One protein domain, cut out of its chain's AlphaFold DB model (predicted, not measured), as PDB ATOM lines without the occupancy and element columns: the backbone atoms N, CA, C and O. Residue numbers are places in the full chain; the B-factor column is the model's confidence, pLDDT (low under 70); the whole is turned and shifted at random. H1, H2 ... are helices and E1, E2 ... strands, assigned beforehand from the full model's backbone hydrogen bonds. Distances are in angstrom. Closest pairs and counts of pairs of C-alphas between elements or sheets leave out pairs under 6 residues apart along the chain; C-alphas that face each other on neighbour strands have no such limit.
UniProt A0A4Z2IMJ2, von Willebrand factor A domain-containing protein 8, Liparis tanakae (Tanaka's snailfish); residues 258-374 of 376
ATOM      1  N   ALA A 258      41.779 -14.156  81.114       74.38
ATOM      2  CA  ALA A 258      42.334 -15.500  81.125       74.38
ATOM      3  C   ALA A 258      43.409 -15.629  82.224       74.38
ATOM      4  O   ALA A 258      44.044 -14.631  82.591       74.38
ATOM      5  N   PRO A 259      43.638 -16.839  82.761       78.06
ATOM      6  CA  PRO A 259      44.766 -17.076  83.650       78.06
ATOM      7  C   PRO A 259      46.079 -16.862  82.886       78.06
ATOM      8  O   PRO A 259      46.250 -17.371  81.782       78.06
ATOM      9  N   SER A 260      46.996 -16.080  83.455       78.00
ATOM     10  CA  SER A 260      48.188 -15.614  82.738       78.00
ATOM     11  C   SER A 260      49.451 -16.392  83.092       78.00
ATOM     12  O   SER A 260      50.290 -16.613  82.220       78.00
ATOM     13  N   ALA A 261      49.608 -16.817  84.350       82.25
ATOM     14  CA  ALA A 261      50.794 -17.548  84.787       82.25
ATOM     15  C   ALA A 261      50.578 -18.333  86.087       82.25
ATOM     16  O   ALA A 261      49.778 -17.947  86.941       82.25
ATOM     17  N   ILE A 262      51.376 -19.390  86.252       87.12
ATOM     18  CA  ILE A 262      51.582 -20.084  87.528       87.12
ATOM     19  C   ILE A 262      52.661 -19.333  88.310       87.12
ATOM     20  O   ILE A 262      53.757 -19.120  87.790       87.12
ATOM     21  N   LEU A 263      52.347 -18.917  89.537       86.44
ATOM     22  CA  LEU A 263      53.254 -18.156  90.396       86.44
ATOM     23  C   LEU A 263      54.038 -19.070  91.325       86.44
ATOM     24  O   LEU A 263      55.262 -18.971  91.396       86.44
ATOM     25  N   SER A 264      53.345 -19.981  92.003       86.62
ATOM     26  CA  SER A 264      53.972 -20.921  92.921       86.62
ATOM     27  C   SER A 264      53.274 -22.275  92.901       86.62
ATOM     28  O   SER A 264      52.077 -22.378  92.627       86.62
ATOM     29  N   VAL A 265      54.066 -23.314  93.162       88.19
ATOM     30  CA  VAL A 265      53.617 -24.685  93.394       88.19
ATOM     31  C   VAL A 265      54.422 -25.189  94.579       88.19
ATOM     32  O   VAL A 265      55.652 -25.229  94.517       88.19
ATOM     33  N   SER A 266      53.745 -25.526  95.669       87.06
ATOM     34  CA  SER A 266      54.395 -26.030  96.877       87.06
ATOM     35  C   SER A 266      53.575 -27.148  97.497       87.06
ATOM     36  O   SER A 266      52.353 -27.162  97.390       87.06
ATOM     37  N   ARG A 267      54.238 -28.127  98.115       84.94
ATOM     38  CA  ARG A 267      53.531 -29.215  98.793       84.94
ATOM     39  C   ARG A 267      52.818 -28.662 100.029       84.94
ATOM     40  O   ARG A 267      53.456 -28.033 100.875       84.94
ATOM     41  N   THR A 268      51.524 -28.939 100.120       80.69
ATOM     42  CA  THR A 268      50.684 -28.536 101.253       80.69
ATOM     43  C   THR A 268      51.172 -29.251 102.510       80.69
ATOM     44  O   THR A 268      51.517 -30.433 102.458       80.69
ATOM     45  N   LYS A 269      51.189 -28.557 103.650       75.00
ATOM     46  CA  LYS A 269      51.482 -29.182 104.954       75.00
ATOM     47  C   LYS A 269      50.253 -29.847 105.581       75.00
ATOM     48  O   LYS A 269      50.405 -30.748 106.395       75.00
ATOM     49  N   ASP A 270      49.068 -29.401 105.180       70.38
ATOM     50  CA  ASP A 270      47.793 -29.718 105.824       70.38
ATOM     51  C   ASP A 270      47.132 -30.995 105.285       70.38
ATOM     52  O   ASP A 270      46.425 -31.683 106.019       70.38
ATOM     53  N   LEU A 271      47.352 -31.324 104.006       73.25
ATOM     54  CA  LEU A 271      46.735 -32.463 103.319       73.25
ATOM     55  C   LEU A 271      47.793 -33.277 102.574       73.25
ATOM     56  O   LEU A 271      48.398 -32.809 101.604       73.25
ATOM     57  N   GLU A 272      48.000 -34.520 103.014       76.38
ATOM     58  CA  GLU A 272      48.885 -35.456 102.324       76.38
ATOM     59  C   GLU A 272      48.398 -35.694 100.887       76.38
ATOM     60  O   GLU A 272      47.216 -35.928 100.637       76.38
ATOM     61  N   GLY A 273      49.316 -35.622  99.920       83.56
ATOM     62  CA  GLY A 273      48.994 -35.824  98.505       83.56
ATOM     63  C   GLY A 273      48.433 -34.598  97.774       83.56
ATOM     64  O   GLY A 273      48.027 -34.733  96.620       83.56
ATOM     65  N   HIS A 274      48.465 -33.404  98.378       88.12
ATOM     66  CA  HIS A 274      48.044 -32.155  97.733       88.12
ATOM     67  C   HIS A 274      49.155 -31.092  97.668       88.12
ATOM     68  O   HIS A 274      50.037 -31.009  98.526       88.12
ATOM     69  N   ALA A 275      49.087 -30.231  96.654       88.62
ATOM     70  CA  ALA A 275      49.922 -29.049  96.474       88.62
ATOM     71  C   ALA A 275      49.083 -27.771  96.526       88.62
ATOM     72  O   ALA A 275      48.039 -27.698  95.873       88.62
ATOM     73  N   ASP A 276      49.590 -26.762  97.226       90.88
ATOM     74  CA  ASP A 276      49.104 -25.393  97.146       90.88
ATOM     75  C   ASP A 276      49.680 -24.754  95.880       90.88
ATOM     76  O   ASP A 276      50.902 -24.671  95.690       90.88
ATOM     77  N   VAL A 277      48.785 -24.325  94.996       91.75
ATOM     78  CA  VAL A 277      49.115 -23.676  93.729       91.75
ATOM     79  C   VAL A 277      48.545 -22.273  93.739       91.75
ATOM     80  O   VAL A 277      47.357 -22.087  94.007       91.75
ATOM     81  N   SER A 278      49.373 -21.288  93.393       91.81
ATOM     82  CA  SER A 278      48.908 -19.923  93.161       91.81
ATOM     83  C   SER A 278      49.005 -19.533  91.689       91.81
ATOM     84  O   SER A 278      50.039 -19.687  91.030       91.81
ATOM     85  N   LEU A 279      47.888 -19.048  91.148       91.44
ATOM     86  CA  LEU A 279      47.765 -18.580  89.771       91.44
ATOM     87  C   LEU A 279      47.527 -17.076  89.737       91.44
ATOM     88  O   LEU A 279      46.775 -16.533  90.548       91.44
ATOM     89  N   ARG A 280      48.097 -16.418  88.727       88.44
ATOM     90  CA  ARG A 280      47.764 -15.037  88.379       88.44
ATOM     91  C   ARG A 280      46.626 -15.018  87.365       88.44
ATOM     92  O   ARG A 280      46.743 -15.590  86.280       88.44
ATOM     93  N   VAL A 281      45.542 -14.326  87.698       85.00
ATOM     94  CA  VAL A 281      44.404 -14.071  86.804       85.00
ATOM     95  C   VAL A 281      44.156 -12.566  86.780       85.00
ATOM     96  O   VAL A 281      43.742 -11.991  87.786       85.00
ATOM     97  N   ALA A 282      44.439 -11.920  85.643       79.81
ATOM     98  CA  ALA A 282      44.611 -10.462  85.573       79.81
ATOM     99  C   ALA A 282      45.571  -9.960  86.674       79.81
ATOM    100  O   ALA A 282      46.712 -10.417  86.732       79.81
ATOM    101  N   ASP A 283      45.087  -9.088  87.562       77.31
ATOM    102  CA  ASP A 283      45.854  -8.484  88.657       77.31
ATOM    103  C   ASP A 283      45.643  -9.188  90.008       77.31
ATOM    104  O   ASP A 283      46.095  -8.704  91.044       77.31
ATOM    105  N   LYS A 284      44.935 -10.325  90.024       84.38
ATOM    106  CA  LYS A 284      44.646 -11.085  91.245       84.38
ATOM    107  C   LYS A 284      45.457 -12.371  91.303       84.38
ATOM    108  O   LYS A 284      45.600 -13.080  90.305       84.38
ATOM    109  N   GLU A 285      45.942 -12.682  92.498       89.69
ATOM    110  CA  GLU A 285      46.503 -13.984  92.840       89.69
ATOM    111  C   GLU A 285      45.419 -14.842  93.495       89.69
ATOM    112  O   GLU A 285      44.720 -14.392  94.403       89.69
ATOM    113  N   ILE A 286      45.256 -16.065  92.997       89.75
ATOM    114  CA  ILE A 286      44.272 -17.023  93.499       89.75
ATOM    115  C   ILE A 286      45.011 -18.298  93.871       89.75
ATOM    116  O   ILE A 286      45.649 -18.912  93.014       89.75
ATOM    117  N   ALA A 287      44.908 -18.678  95.142       91.50
ATOM    118  CA  ALA A 287      45.467 -19.907  95.682       91.50
ATOM    119  C   ALA A 287      44.385 -20.988  95.792       91.50
ATOM    120  O   ALA A 287      43.249 -20.706  96.175       91.50
ATOM    121  N   PHE A 288      44.737 -22.218  95.437       91.50
ATOM    122  CA  PHE A 288      43.871 -23.393  95.518       91.50
ATOM    123  C   PHE A 288      44.729 -24.654  95.589       91.50
ATOM    124  O   PHE A 288      45.931 -24.625  95.328       91.50
ATOM    125  N   GLN A 289      44.092 -25.768  95.931       90.88
ATOM    126  CA  GLN A 289      44.770 -27.043  96.111       90.88
ATOM    127  C   GLN A 289      44.526 -27.978  94.935       90.88
ATOM    128  O   GLN A 289      43.405 -28.105  94.442       90.88
ATOM    129  N   VAL A 290      45.581 -28.672  94.516       91.75
ATOM    130  CA  VAL A 290      45.520 -29.714  93.483       91.75
ATOM    131  C   VAL A 290      46.230 -30.983  93.948       91.75
ATOM    132  O   VAL A 290      47.115 -30.898  94.799       91.75
ATOM    133  N   PRO A 291      45.885 -32.163  93.411       90.50
ATOM    134  CA  PRO A 291      46.634 -33.382  93.700       90.50
ATOM    135  C   PRO A 291      48.104 -33.265  93.266       90.50
ATOM    136  O   PRO A 291      48.405 -32.647  92.240       90.50
ATOM    137  N   ILE A 292      49.007 -33.879  94.035       90.69
ATOM    138  CA  ILE A 292      50.458 -33.878  93.804       90.69
ATOM    139  C   ILE A 292      50.996 -35.308  93.669       90.69
ATOM    140  O   ILE A 292      50.470 -36.251  94.261       90.69
ATOM    141  N   GLY A 293      52.066 -35.470  92.898       87.69
ATOM    142  CA  GLY A 293      52.825 -36.709  92.822       87.69
ATOM    143  C   GLY A 293      53.809 -36.886  93.983       87.69
ATOM    144  O   GLY A 293      53.962 -36.044  94.869       87.69
ATOM    145  N   ILE A 294      54.502 -38.024  93.978       85.19
ATOM    146  CA  ILE A 294      55.392 -38.432  95.074       85.19
ATOM    147  C   ILE A 294      56.760 -37.737  94.983       85.19
ATOM    148  O   ILE A 294      57.392 -37.517  96.016       85.19
ATOM    149  N   LYS A 295      57.212 -37.364  93.777       86.25
ATOM    150  CA  LYS A 295      58.543 -36.777  93.550       86.25
ATOM    151  C   LYS A 295      58.621 -35.328  94.035       86.25
ATOM    152  O   LYS A 295      57.607 -34.694  94.333       86.25
ATOM    153  N   GLU A 296      59.844 -34.803  94.094       84.50
ATOM    154  CA  GLU A 296      60.075 -33.386  94.370       84.50
ATOM    155  C   GLU A 296      59.433 -32.507  93.293       84.50
ATOM    156  O   GLU A 296      59.540 -32.773  92.093       84.50
ATOM    157  N   THR A 297      58.746 -31.461  93.746       86.31
ATOM    158  CA  THR A 297      58.116 -30.469  92.879       86.31
ATOM    159  C   THR A 297      59.156 -29.563  92.262       86.31
ATOM    160  O   THR A 297      60.107 -29.140  92.923       86.31
ATOM    161  N   ARG A 298      58.911 -29.171  91.018       85.62
ATOM    162  CA  ARG A 298      59.740 -28.199  90.325       85.62
ATOM    163  C   ARG A 298      59.074 -26.815  90.320       85.62
ATOM    164  O   ARG A 298      57.915 -26.721  89.921       85.62
ATOM    165  N   PRO A 299      59.786 -25.729  90.675       83.75
ATOM    166  CA  PRO A 299      59.221 -24.388  90.569       83.75
ATOM    167  C   PRO A 299      58.943 -24.013  89.101       83.75
ATOM    168  O   PRO A 299      59.683 -24.448  88.204       83.75
ATOM    169  N   PRO A 300      57.909 -23.195  88.834       81.56
ATOM    170  CA  PRO A 300      57.535 -22.810  87.476       81.56
ATOM    171  C   PRO A 300      58.686 -22.081  86.767       81.56
ATOM    172  O   PRO A 300      59.447 -21.340  87.386       81.56
ATOM    173  N   ASN A 301      58.816 -22.290  85.452       79.50
ATOM    174  CA  ASN A 301      59.840 -21.676  84.588       79.50
ATOM    175  C   ASN A 301      61.310 -21.949  84.989       79.50
ATOM    176  O   ASN A 301      62.206 -21.225  84.564       79.50
ATOM    177  N   SER A 302      61.587 -22.991  85.778       80.56
ATOM    178  CA  SER A 302      62.957 -23.360  86.188       80.56
ATOM    179  C   SER A 302      63.629 -24.406  85.284       80.56
ATOM    180  O   SER A 302      64.713 -24.908  85.587       80.56
ATOM    181  N   SER A 303      62.969 -24.797  84.195       80.88
ATOM    182  CA  SER A 303      63.420 -25.777  83.204       80.88
ATOM    183  C   SER A 303      64.538 -25.245  82.301       80.88
ATOM    184  O   SER A 303      64.281 -24.332  81.521       80.88
ATOM    185  N   PRO A 304      65.750 -25.838  82.292       77.00
ATOM    186  CA  PRO A 304      66.810 -25.412  81.375       77.00
ATOM    187  C   PRO A 304      66.521 -25.815  79.921       77.00
ATOM    188  O   PRO A 304      67.082 -25.242  78.995       77.00
ATOM    189  N   THR A 305      65.652 -26.806  79.709       83.44
ATOM    190  CA  THR A 305      65.321 -27.379  78.396       83.44
ATOM    191  C   THR A 305      64.005 -26.872  77.812       83.44
ATOM    192  O   THR A 305      63.659 -27.248  76.694       83.44
ATOM    193  N   PHE A 306      63.255 -26.052  78.549       86.25
ATOM    194  CA  PHE A 306      61.957 -25.548  78.119       86.25
ATOM    195  C   PHE A 306      61.899 -24.032  78.263       86.25
ATOM    196  O   PHE A 306      62.146 -23.476  79.331       86.25
ATOM    197  N   ILE A 307      61.569 -23.374  77.151       85.50
ATOM    198  CA  ILE A 307      61.382 -21.929  77.077       85.50
ATOM    199  C   ILE A 307      59.878 -21.667  77.118       85.50
ATOM    200  O   ILE A 307      59.141 -22.001  76.186       85.50
ATOM    201  N   SER A 308      59.427 -21.081  78.222       83.94
ATOM    202  CA  SER A 308      58.022 -20.749  78.435       83.94
ATOM    203  C   SER A 308      57.614 -19.566  77.555       83.94
ATOM    204  O   SER A 308      58.258 -18.518  77.565       83.94
ATOM    205  N   THR A 309      56.545 -19.735  76.778       88.50
ATOM    206  CA  THR A 309      55.895 -18.653  76.027       88.50
ATOM    207  C   THR A 309      54.630 -18.214  76.771       88.50
ATOM    208  O   THR A 309      54.096 -18.991  77.568       88.50
ATOM    209  N   PRO A 310      54.076 -17.020  76.491       85.88
ATOM    210  CA  PRO A 310      52.811 -16.597  77.096       85.88
ATOM    211  C   PRO A 310      51.661 -17.586  76.851       85.88
ATOM    212  O   PRO A 310      50.872 -17.853  77.754       85.88
ATOM    213  N   SER A 311      51.604 -18.197  75.663       85.75
ATOM    214  CA  SER A 311      50.602 -19.218  75.336       85.75
ATOM    215  C   SER A 311      50.794 -20.515  76.126       85.75
ATOM    216  O   SER A 311      49.811 -21.098  76.581       85.75
ATOM    217  N   HIS A 312      52.038 -20.957  76.346       88.06
ATOM    218  CA  HIS A 312      52.317 -22.102  77.216       88.06
ATOM    219  C   HIS A 312      51.952 -21.806  78.672       88.06
ATOM    220  O   HIS A 312      51.348 -22.650  79.328       88.06
ATOM    221  N   ALA A 313      52.298 -20.617  79.172       88.12
ATOM    222  CA  ALA A 313      52.009 -20.207  80.542       88.12
ATOM    223  C   ALA A 313      50.499 -20.159  80.812       88.12
ATOM    224  O   ALA A 313      50.047 -20.715  81.816       88.12
ATOM    225  N   GLN A 314      49.724 -19.585  79.883       89.06
ATOM    226  CA  GLN A 314      48.267 -19.612  79.942       89.06
ATOM    227  C   GLN A 314      47.753 -21.055  79.956       89.06
ATOM    228  O   GLN A 314      47.060 -21.434  80.893       89.06
ATOM    229  N   LEU A 315      48.134 -21.890  78.979       89.56
ATOM    230  CA  LEU A 315      47.639 -23.267  78.901       89.56
ATOM    231  C   LEU A 315      47.968 -24.082  80.158       89.56
ATOM    232  O   LEU A 315      47.104 -24.794  80.657       89.56
ATOM    233  N   MET A 316      49.187 -23.976  80.692       90.88
ATOM    234  CA  MET A 316      49.559 -24.668  81.928       90.88
ATOM    235  C   MET A 316      48.732 -24.175  83.122       90.88
ATOM    236  O   MET A 316      48.347 -24.981  83.966       90.88
ATOM    237  N   ALA A 317      48.402 -22.883  83.188       91.00
ATOM    238  CA  ALA A 317      47.504 -22.366  84.214       91.00
ATOM    239  C   ALA A 317      46.073 -22.915  84.054       91.00
ATOM    240  O   ALA A 317      45.442 -23.287  85.044       91.00
ATOM    241  N   GLU A 318      45.574 -23.054  82.821       90.75
ATOM    242  CA  GLU A 318      44.293 -23.720  82.547       90.75
ATOM    243  C   GLU A 318      44.326 -25.212  82.918       90.75
ATOM    244  O   GLU A 318      43.365 -25.721  83.495       90.75
ATOM    245  N   MET A 319      45.446 -25.899  82.663       92.44
ATOM    246  CA  MET A 319      45.665 -27.280  83.103       92.44
ATOM    247  C   MET A 319      45.600 -27.391  84.629       92.44
ATOM    248  O   MET A 319      44.914 -28.274  85.130       92.44
ATOM    249  N   MET A 320      46.226 -26.481  85.384       92.19
ATOM    250  CA  MET A 320      46.143 -26.483  86.854       92.19
ATOM    251  C   MET A 320      44.696 -26.327  87.342       92.19
ATOM    252  O   MET A 320      44.263 -27.061  88.230       92.19
ATOM    253  N   GLN A 321      43.921 -25.427  86.723       91.88
ATOM    254  CA  GLN A 321      42.499 -25.252  87.041       91.88
ATOM    255  C   GLN A 321      41.690 -26.526  86.784       91.88
ATOM    256  O   GLN A 321      40.843 -26.892  87.595       91.88
ATOM    257  N   SER A 322      41.934 -27.210  85.665       91.19
ATOM    258  CA  SER A 322      41.217 -28.448  85.353       91.19
ATOM    259  C   SER A 322      41.641 -29.619  86.236       91.19
ATOM    260  O   SER A 322      40.772 -30.378  86.661       91.19
ATOM    261  N   HIS A 323      42.929 -29.724  86.577       92.00
ATOM    262  CA  HIS A 323      43.486 -30.787  87.429       92.00
ATOM    263  C   HIS A 323      42.917 -30.781  88.852       92.00
ATOM    264  O   HIS A 323      42.846 -31.824  89.509       92.00
ATOM    265  N   MET A 324      42.452 -29.612  89.307       90.12
ATOM    266  CA  MET A 324      41.707 -29.465  90.556       90.12
ATOM    267  C   MET A 324      40.484 -30.392  90.601       90.12
ATOM    268  O   MET A 324      40.195 -30.976  91.641       90.12
ATOM    269  N   VAL A 325      39.777 -30.559  89.477       90.12
ATOM    270  CA  VAL A 325      38.477 -31.250  89.444       90.12
ATOM    271  C   VAL A 325      38.493 -32.572  88.681       90.12
ATOM    272  O   VAL A 325      37.780 -33.496  89.068       90.12
ATOM    273  N   LYS A 326      39.266 -32.688  87.597       88.50
ATOM    274  CA  LYS A 326      39.191 -33.815  86.657       88.50
ATOM    275  C   LYS A 326      40.508 -34.038  85.923       88.50
ATOM    276  O   LYS A 326      41.410 -33.204  85.957       88.50
ATOM    277  N   ASP A 327      40.582 -35.168  85.232       86.44
ATOM    278  CA  ASP A 327      41.731 -35.505  84.403       86.44
ATOM    279  C   ASP A 327      41.693 -34.728  83.084       86.44
ATOM    280  O   ASP A 327      40.653 -34.206  82.657       86.44
ATOM    281  N   ILE A 328      42.853 -34.641  82.440       88.94
ATOM    282  CA  ILE A 328      43.112 -33.697  81.359       88.94
ATOM    283  C   ILE A 328      43.454 -34.432  80.066       88.94
ATOM    284  O   ILE A 328      44.316 -35.305  80.039       88.94
ATOM    285  N   CYS A 329      42.852 -33.996  78.959       87.44
ATOM    286  CA  CYS A 329      43.266 -34.367  77.610       87.44
ATOM    287  C   CYS A 329      43.747 -33.132  76.836       87.44
ATOM    288  O   CYS A 329      43.022 -32.142  76.728       87.44
ATOM    289  N   LEU A 330      44.961 -33.197  76.277       89.31
ATOM    290  CA  LEU A 330      45.524 -32.151  75.420       89.31
ATOM    291  C   LEU A 330      45.287 -32.478  73.942       89.31
ATOM    292  O   LEU A 330      45.894 -33.399  73.393       89.31
ATOM    293  N   ILE A 331      44.454 -31.681  73.274       85.50
ATOM    294  CA  ILE A 331      44.125 -31.852  71.857       85.50
ATOM    295  C   ILE A 331      44.793 -30.746  71.043       85.50
ATOM    296  O   ILE A 331      44.636 -29.563  71.325       85.50
ATOM    297  N   GLY A 332      45.532 -31.122  70.001       85.44
ATOM    298  CA  GLY A 332      46.184 -30.164  69.113       85.44
ATOM    299  C   GLY A 332      46.903 -30.833  67.947       85.44
ATOM    300  O   GLY A 332      47.137 -32.048  67.953       85.44
ATOM    301  N   ALA A 333      47.277 -30.034  66.950       83.88
ATOM    302  CA  ALA A 333      47.959 -30.501  65.745       83.88
ATOM    303  C   ALA A 333      49.283 -31.233  66.045       83.88
ATOM    304  O   ALA A 333      49.874 -31.133  67.127       83.88
ATOM    305  N   LYS A 334      49.778 -32.013  65.080       83.19
ATOM    306  CA  LYS A 334      51.088 -32.664  65.211       83.19
ATOM    307  C   LYS A 334      52.188 -31.599  65.306       83.19
ATOM    308  O   LYS A 334      52.188 -30.645  64.539       83.19
ATOM    309  N   GLY A 335      53.117 -31.774  66.245       83.12
ATOM    310  CA  GLY A 335      54.260 -30.872  66.421       83.12
ATOM    311  C   GLY A 335      54.008 -29.625  67.278       83.12
ATOM    312  O   GLY A 335      54.950 -28.878  67.498       83.12
ATOM    313  N   CYS A 336      52.807 -29.411  67.833       84.38
ATOM    314  CA  CYS A 336      52.538 -28.259  68.710       84.38
ATOM    315  C   CYS A 336      53.084 -28.397  70.149       84.38
ATOM    316  O   CYS A 336      52.675 -27.651  71.023       84.38
ATOM    317  N   GLY A 337      53.963 -29.362  70.439       85.94
ATOM    318  CA  GLY A 337      54.603 -29.461  71.761       85.94
ATOM    319  C   GLY A 337      53.755 -30.063  72.892       85.94
ATOM    320  O   GLY A 337      54.129 -29.921  74.051       85.94
ATOM    321  N   LYS A 338      52.663 -30.784  72.592       89.94
ATOM    322  CA  LYS A 338      51.776 -31.415  73.600       89.94
ATOM    323  C   LYS A 338      52.533 -32.189  74.683       89.94
ATOM    324  O   LYS A 338      52.352 -31.941  75.869       89.94
ATOM    325  N   SER A 339      53.416 -33.092  74.264       88.88
ATOM    326  CA  SER A 339      54.172 -33.968  75.160       88.88
ATOM    327  C   SER A 339      55.226 -33.195  75.964       88.88
ATOM    328  O   SER A 339      55.619 -33.640  77.034       88.88
ATOM    329  N   VAL A 340      55.681 -32.035  75.476       90.19
ATOM    330  CA  VAL A 340      56.583 -31.146  76.226       90.19
ATOM    331  C   VAL A 340      55.812 -30.467  77.355       90.19
ATOM    332  O   VAL A 340      56.248 -30.517  78.497       90.19
ATOM    333  N   ILE A 341      54.629 -29.926  77.063       91.00
ATOM    334  CA  ILE A 341      53.776 -29.263  78.061       91.00
ATOM    335  C   ILE A 341      53.289 -30.259  79.118       91.00
ATOM    336  O   ILE A 341      53.349 -29.968  80.307       91.00
ATOM    337  N   ALA A 342      52.887 -31.462  78.700       91.94
ATOM    338  CA  ALA A 342      52.559 -32.562  79.607       91.94
ATOM    339  C   ALA A 342      53.724 -32.894  80.558       91.94
ATOM    340  O   ALA A 342      53.511 -33.106  81.751       91.94
ATOM    341  N   LYS A 343      54.962 -32.898  80.045       90.25
ATOM    342  CA  LYS A 343      56.161 -33.154  80.852       90.25
ATOM    343  C   LYS A 343      56.450 -32.056  81.857       90.25
ATOM    344  O   LYS A 343      56.704 -32.370  83.015       90.25
ATOM    345  N   GLU A 344      56.390 -30.800  81.434       91.00
ATOM    346  CA  GLU A 344      56.590 -29.665  82.337       91.00
ATOM    347  C   GLU A 344      55.508 -29.625  83.423       91.00
ATOM    348  O   GLU A 344      55.820 -29.474  84.602       91.00
ATOM    349  N   PHE A 345      54.246 -29.872  83.055       91.94
ATOM    350  CA  PHE A 345      53.134 -29.960  84.000       91.94
ATOM    351  C   PHE A 345      53.358 -31.037  85.072       91.94
ATOM    352  O   PHE A 345      53.270 -30.758  86.269       91.94
ATOM    353  N   ALA A 346      53.716 -32.254  84.658       91.50
ATOM    354  CA  ALA A 346      53.990 -33.342  85.586       91.50
ATOM    355  C   ALA A 346      55.212 -33.084  86.474       91.50
ATOM    356  O   ALA A 346      55.171 -33.400  87.659       91.50
ATOM    357  N   GLN A 347      56.282 -32.488  85.940       91.00
ATOM    358  CA  GLN A 347      57.453 -32.130  86.745       91.00
ATOM    359  C   GLN A 347      57.125 -31.072  87.803       91.00
ATOM    360  O   GLN A 347      57.597 -31.184  88.933       91.00
ATOM    361  N   MET A 348      56.296 -30.073  87.475       90.50
ATOM    362  CA  MET A 348      55.862 -29.065  88.450       90.50
ATOM    363  C   MET A 348      55.139 -29.702  89.642       90.50
ATOM    364  O   MET A 348      55.403 -29.337  90.784       90.50
ATOM    365  N   LEU A 349      54.294 -30.705  89.388       91.06
ATOM    366  CA  LEU A 349      53.521 -31.411  90.415       91.06
ATOM    367  C   LEU A 349      54.192 -32.689  90.945       91.06
ATOM    368  O   LEU A 349      53.567 -33.433  91.691       91.06
ATOM    369  N   GLY A 350      55.446 -32.980  90.588       89.81
ATOM    370  CA  GLY A 350      56.161 -34.155  91.105       89.81
ATOM    371  C   GLY A 350      55.618 -35.514  90.624       89.81
ATOM    372  O   GLY A 350      55.812 -36.533  91.293       89.81
ATOM    373  N   TYR A 351      54.938 -35.565  89.478       90.75
ATOM    374  CA  TYR A 351      54.447 -36.813  88.886       90.75
ATOM    375  C   TYR A 351      55.552 -37.597  88.164       90.75
ATOM    376  O   TYR A 351      56.476 -37.045  87.557       90.75
ATOM    377  N   SER A 352      55.456 -38.927  88.209       86.31
ATOM    378  CA  SER A 352      56.187 -39.813  87.300       86.31
ATOM    379  C   SER A 352      55.428 -39.938  85.988       86.31
ATOM    380  O   SER A 352      54.241 -40.226  86.000       86.31
ATOM    381  N   ILE A 353      56.124 -39.768  84.868       85.31
ATOM    382  CA  ILE A 353      55.514 -39.854  83.541       85.31
ATOM    383  C   ILE A 353      55.932 -41.165  82.901       85.31
ATOM    384  O   ILE A 353      57.129 -41.405  82.723       85.31
ATOM    385  N   GLU A 354      54.949 -41.957  82.495       84.88
ATOM    386  CA  GLU A 354      55.145 -43.132  81.658       84.88
ATOM    387  C   GLU A 354      54.368 -42.941  80.345       84.88
ATOM    388  O   GLU A 354      53.135 -42.948  80.346       84.88
ATOM    389  N   PRO A 355      55.052 -42.691  79.213       79.56
ATOM    390  CA  PRO A 355      54.371 -42.456  77.950       79.56
ATOM    391  C   PRO A 355      53.850 -43.773  77.366       79.56
ATOM    392  O   PRO A 355      54.630 -44.666  77.032       79.56
ATOM    393  N   LEU A 356      52.535 -43.860  77.163       80.56
ATOM    394  CA  LEU A 356      51.886 -44.970  76.468       80.56
ATOM    395  C   LEU A 356      51.407 -44.514  75.088       80.56
ATOM    396  O   LEU A 356      50.509 -43.683  74.951       80.56
ATOM    397  N   MET A 357      52.008 -45.075  74.040       77.19
ATOM    398  CA  MET A 357      51.639 -44.756  72.662       77.19
ATOM    399  C   MET A 357      50.452 -45.617  72.228       77.19
ATOM    400  O   MET A 357      50.588 -46.817  71.995       77.19
ATOM    401  N   LEU A 358      49.280 -44.997  72.089       72.44
ATOM    402  CA  LEU A 358      48.071 -45.668  71.620       72.44
ATOM    403  C   LEU A 358      47.962 -45.548  70.101       72.44
ATOM    404  O   LEU A 358      47.510 -44.539  69.561       72.44
ATOM    405  N   TYR A 359      48.367 -46.597  69.392       66.12
ATOM    406  CA  TYR A 359      48.155 -46.674  67.952       66.12
ATOM    407  C   TYR A 359      46.740 -47.173  67.641       66.12
ATOM    408  O   TYR A 359      46.218 -48.108  68.258       66.12
ATOM    409  N   GLN A 360      46.098 -46.561  66.645       48.47
ATOM    410  CA  GLN A 360      44.879 -47.105  66.066       48.47
ATOM    411  C   GLN A 360      45.243 -48.410  65.344       48.47
ATOM    412  O   GLN A 360      45.737 -48.387  64.223       48.47
ATOM    413  N   VAL A 361      45.008 -49.563  65.977       37.31
ATOM    414  CA  VAL A 361      44.888 -50.820  65.237       37.31
ATOM    415  C   VAL A 361      43.638 -50.673  64.368       37.31
ATOM    416  O   VAL A 361      42.547 -50.403  64.885       37.31
ATOM    417  N   ASN A 362      43.851 -50.692  63.053       35.59
ATOM    418  CA  ASN A 362      42.862 -50.405  62.021       35.59
ATOM    419  C   ASN A 362      41.626 -51.303  62.158       35.59
ATOM    420  O   ASN A 362      41.705 -52.509  61.965       35.59
ATOM    421  N   THR A 363      40.476 -50.686  62.402       38.22
ATOM    422  CA  THR A 363      39.181 -51.131  61.873       38.22
ATOM    423  C   THR A 363      38.493 -49.877  61.326       38.22
ATOM    424  O   THR A 363      37.980 -49.044  62.067       38.22
ATOM    425  N   ASP A 364      38.666 -49.677  60.018       33.44
ATOM    426  CA  ASP A 364      37.985 -48.749  59.106       33.44
ATOM    427  C   ASP A 364      37.458 -47.413  59.663       33.44
ATOM    428  O   ASP A 364      36.268 -47.242  59.939       33.44
ATOM    429  N   ARG A 365      38.360 -46.421  59.746       32.12
ATOM    430  CA  ARG A 365      38.235 -45.045  59.196       32.12
ATOM    431  C   ARG A 365      39.420 -44.173  59.654       32.12
ATOM    432  O   ARG A 365      39.895 -44.352  60.778       32.12
ATOM    433  N   PRO A 366      39.883 -43.212  58.829       31.33
ATOM    434  CA  PRO A 366      41.017 -42.366  59.168       31.33
ATOM    435  C   PRO A 366      40.558 -41.199  60.050       31.33
ATOM    436  O   PRO A 366      39.720 -40.398  59.639       31.33
ATOM    437  N   VAL A 367      41.134 -41.066  61.243       35.62
ATOM    438  CA  VAL A 367      41.169 -39.783  61.961       35.62
ATOM    439  C   VAL A 367      42.632 -39.355  62.016       35.62
ATOM    440  O   VAL A 367      43.488 -40.073  62.522       35.62
ATOM    441  N   SER A 368      42.942 -38.204  61.423       29.94
ATOM    442  CA  SER A 368      44.300 -37.696  61.179       29.94
ATOM    443  C   SER A 368      44.973 -37.059  62.406       29.94
ATOM    444  O   SER A 368      45.806 -36.161  62.269       29.94
ATOM    445  N   SER A 369      44.664 -37.525  63.614       36.47
ATOM    446  CA  SER A 369      45.296 -37.055  64.845       36.47
ATOM    447  C   SER A 369      45.807 -38.229  65.672       36.47
ATOM    448  O   SER A 369      45.056 -39.075  66.144       36.47
ATOM    449  N   SER A 370      47.125 -38.272  65.865       33.56
ATOM    450  CA  SER A 370      47.752 -39.132  66.866       33.56
ATOM    451  C   SER A 370      47.278 -38.669  68.248       33.56
ATOM    452  O   SER A 370      47.666 -37.591  68.703       33.56
ATOM    453  N   LEU A 371      46.398 -39.448  68.878       33.84
ATOM    454  CA  LEU A 371      46.028 -39.292  70.282       33.84
ATOM    455  C   LEU A 371      47.159 -39.883  71.129       33.84
ATOM    456  O   LEU A 371      47.298 -41.096  71.242       33.84
ATOM    457  N   GLU A 372      47.989 -39.011  71.693       35.72
ATOM    458  CA  GLU A 372      48.889 -39.377  72.787       35.72
ATOM    459  C   GLU A 372      48.144 -39.126  74.097       35.72
ATOM    460  O   GLU A 372      47.858 -37.976  74.440       35.72
ATOM    461  N   LEU A 373      47.795 -40.199  74.803       31.78
ATOM    462  CA  LEU A 373      47.257 -40.126  76.156       31.78
ATOM    463  C   LEU A 373      48.435 -40.181  77.130       31.78
ATOM    464  O   LEU A 373      49.164 -41.167  77.180       31.78
ATOM    465  N   HIS A 374      48.622 -39.104  77.889       33.97
ATOM    466  CA  HIS A 374      49.522 -39.081  79.039       33.97
ATOM    467  C   HIS A 374      48.650 -39.301  80.274       33.97
ATOM    468  O   HIS A 374      47.829 -38.444  80.595       33.97
TER     469      HIS A 374
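This is residues 258 to 374 of the 376 residues of the protein "von Willebrand factor A domain-containing protein 8" of Liparis tanakae (Tanaka's snailfish) (UniProt A0A4Z2IMJ2). A small, strongly twisted antiparallel sheet, E1 E2 E3 in order, curls round helix H1; H2 packs steeply on H1, and from the last stretch residues 361 to 367 stick out. The 117 printed residues run E1 E2 E3 H1 E4 H2, mixed, under half in named elements. The whole is compact, radius of gyration of the C-alphas 15.6 A, spanning 50 by 30 by 29 A.

Start at E1, residues 259 to 267; with E2, 274 to 281, and E3, 284 to 291, it forms a meander, successive antiparallel neighbours. Find N 263 and O 278 at 2.9 A, then N 277 and O 288 at 2.9 A. H1, residues 310 to 323, is on one face, two layers, helix and sheet; its closest C-alphas to E1 are Gln 314 and Ser 260, 4.9 A. E4, residues 327 to 331, pairs with no named strand. H2, residues 338 to 348, touches H1, closest C-alphas Phe 345 and Met 316, 6.7 A, at a steep tilt of 65 degrees. Both helices have every O i to N i+4 pair within hydrogen-bond range.

From C-alpha 259 at (44.766, -17.076, 83.650), E1 runs 21.3 A; E3 runs 22.5 A, H1 19.9 A. H2 ends at C-alpha 348, (55.862, -29.065, 88.450).

The printed part has no cut; E3 to H1 is a long link. pLDDT is under 70 at residues 359 to 374.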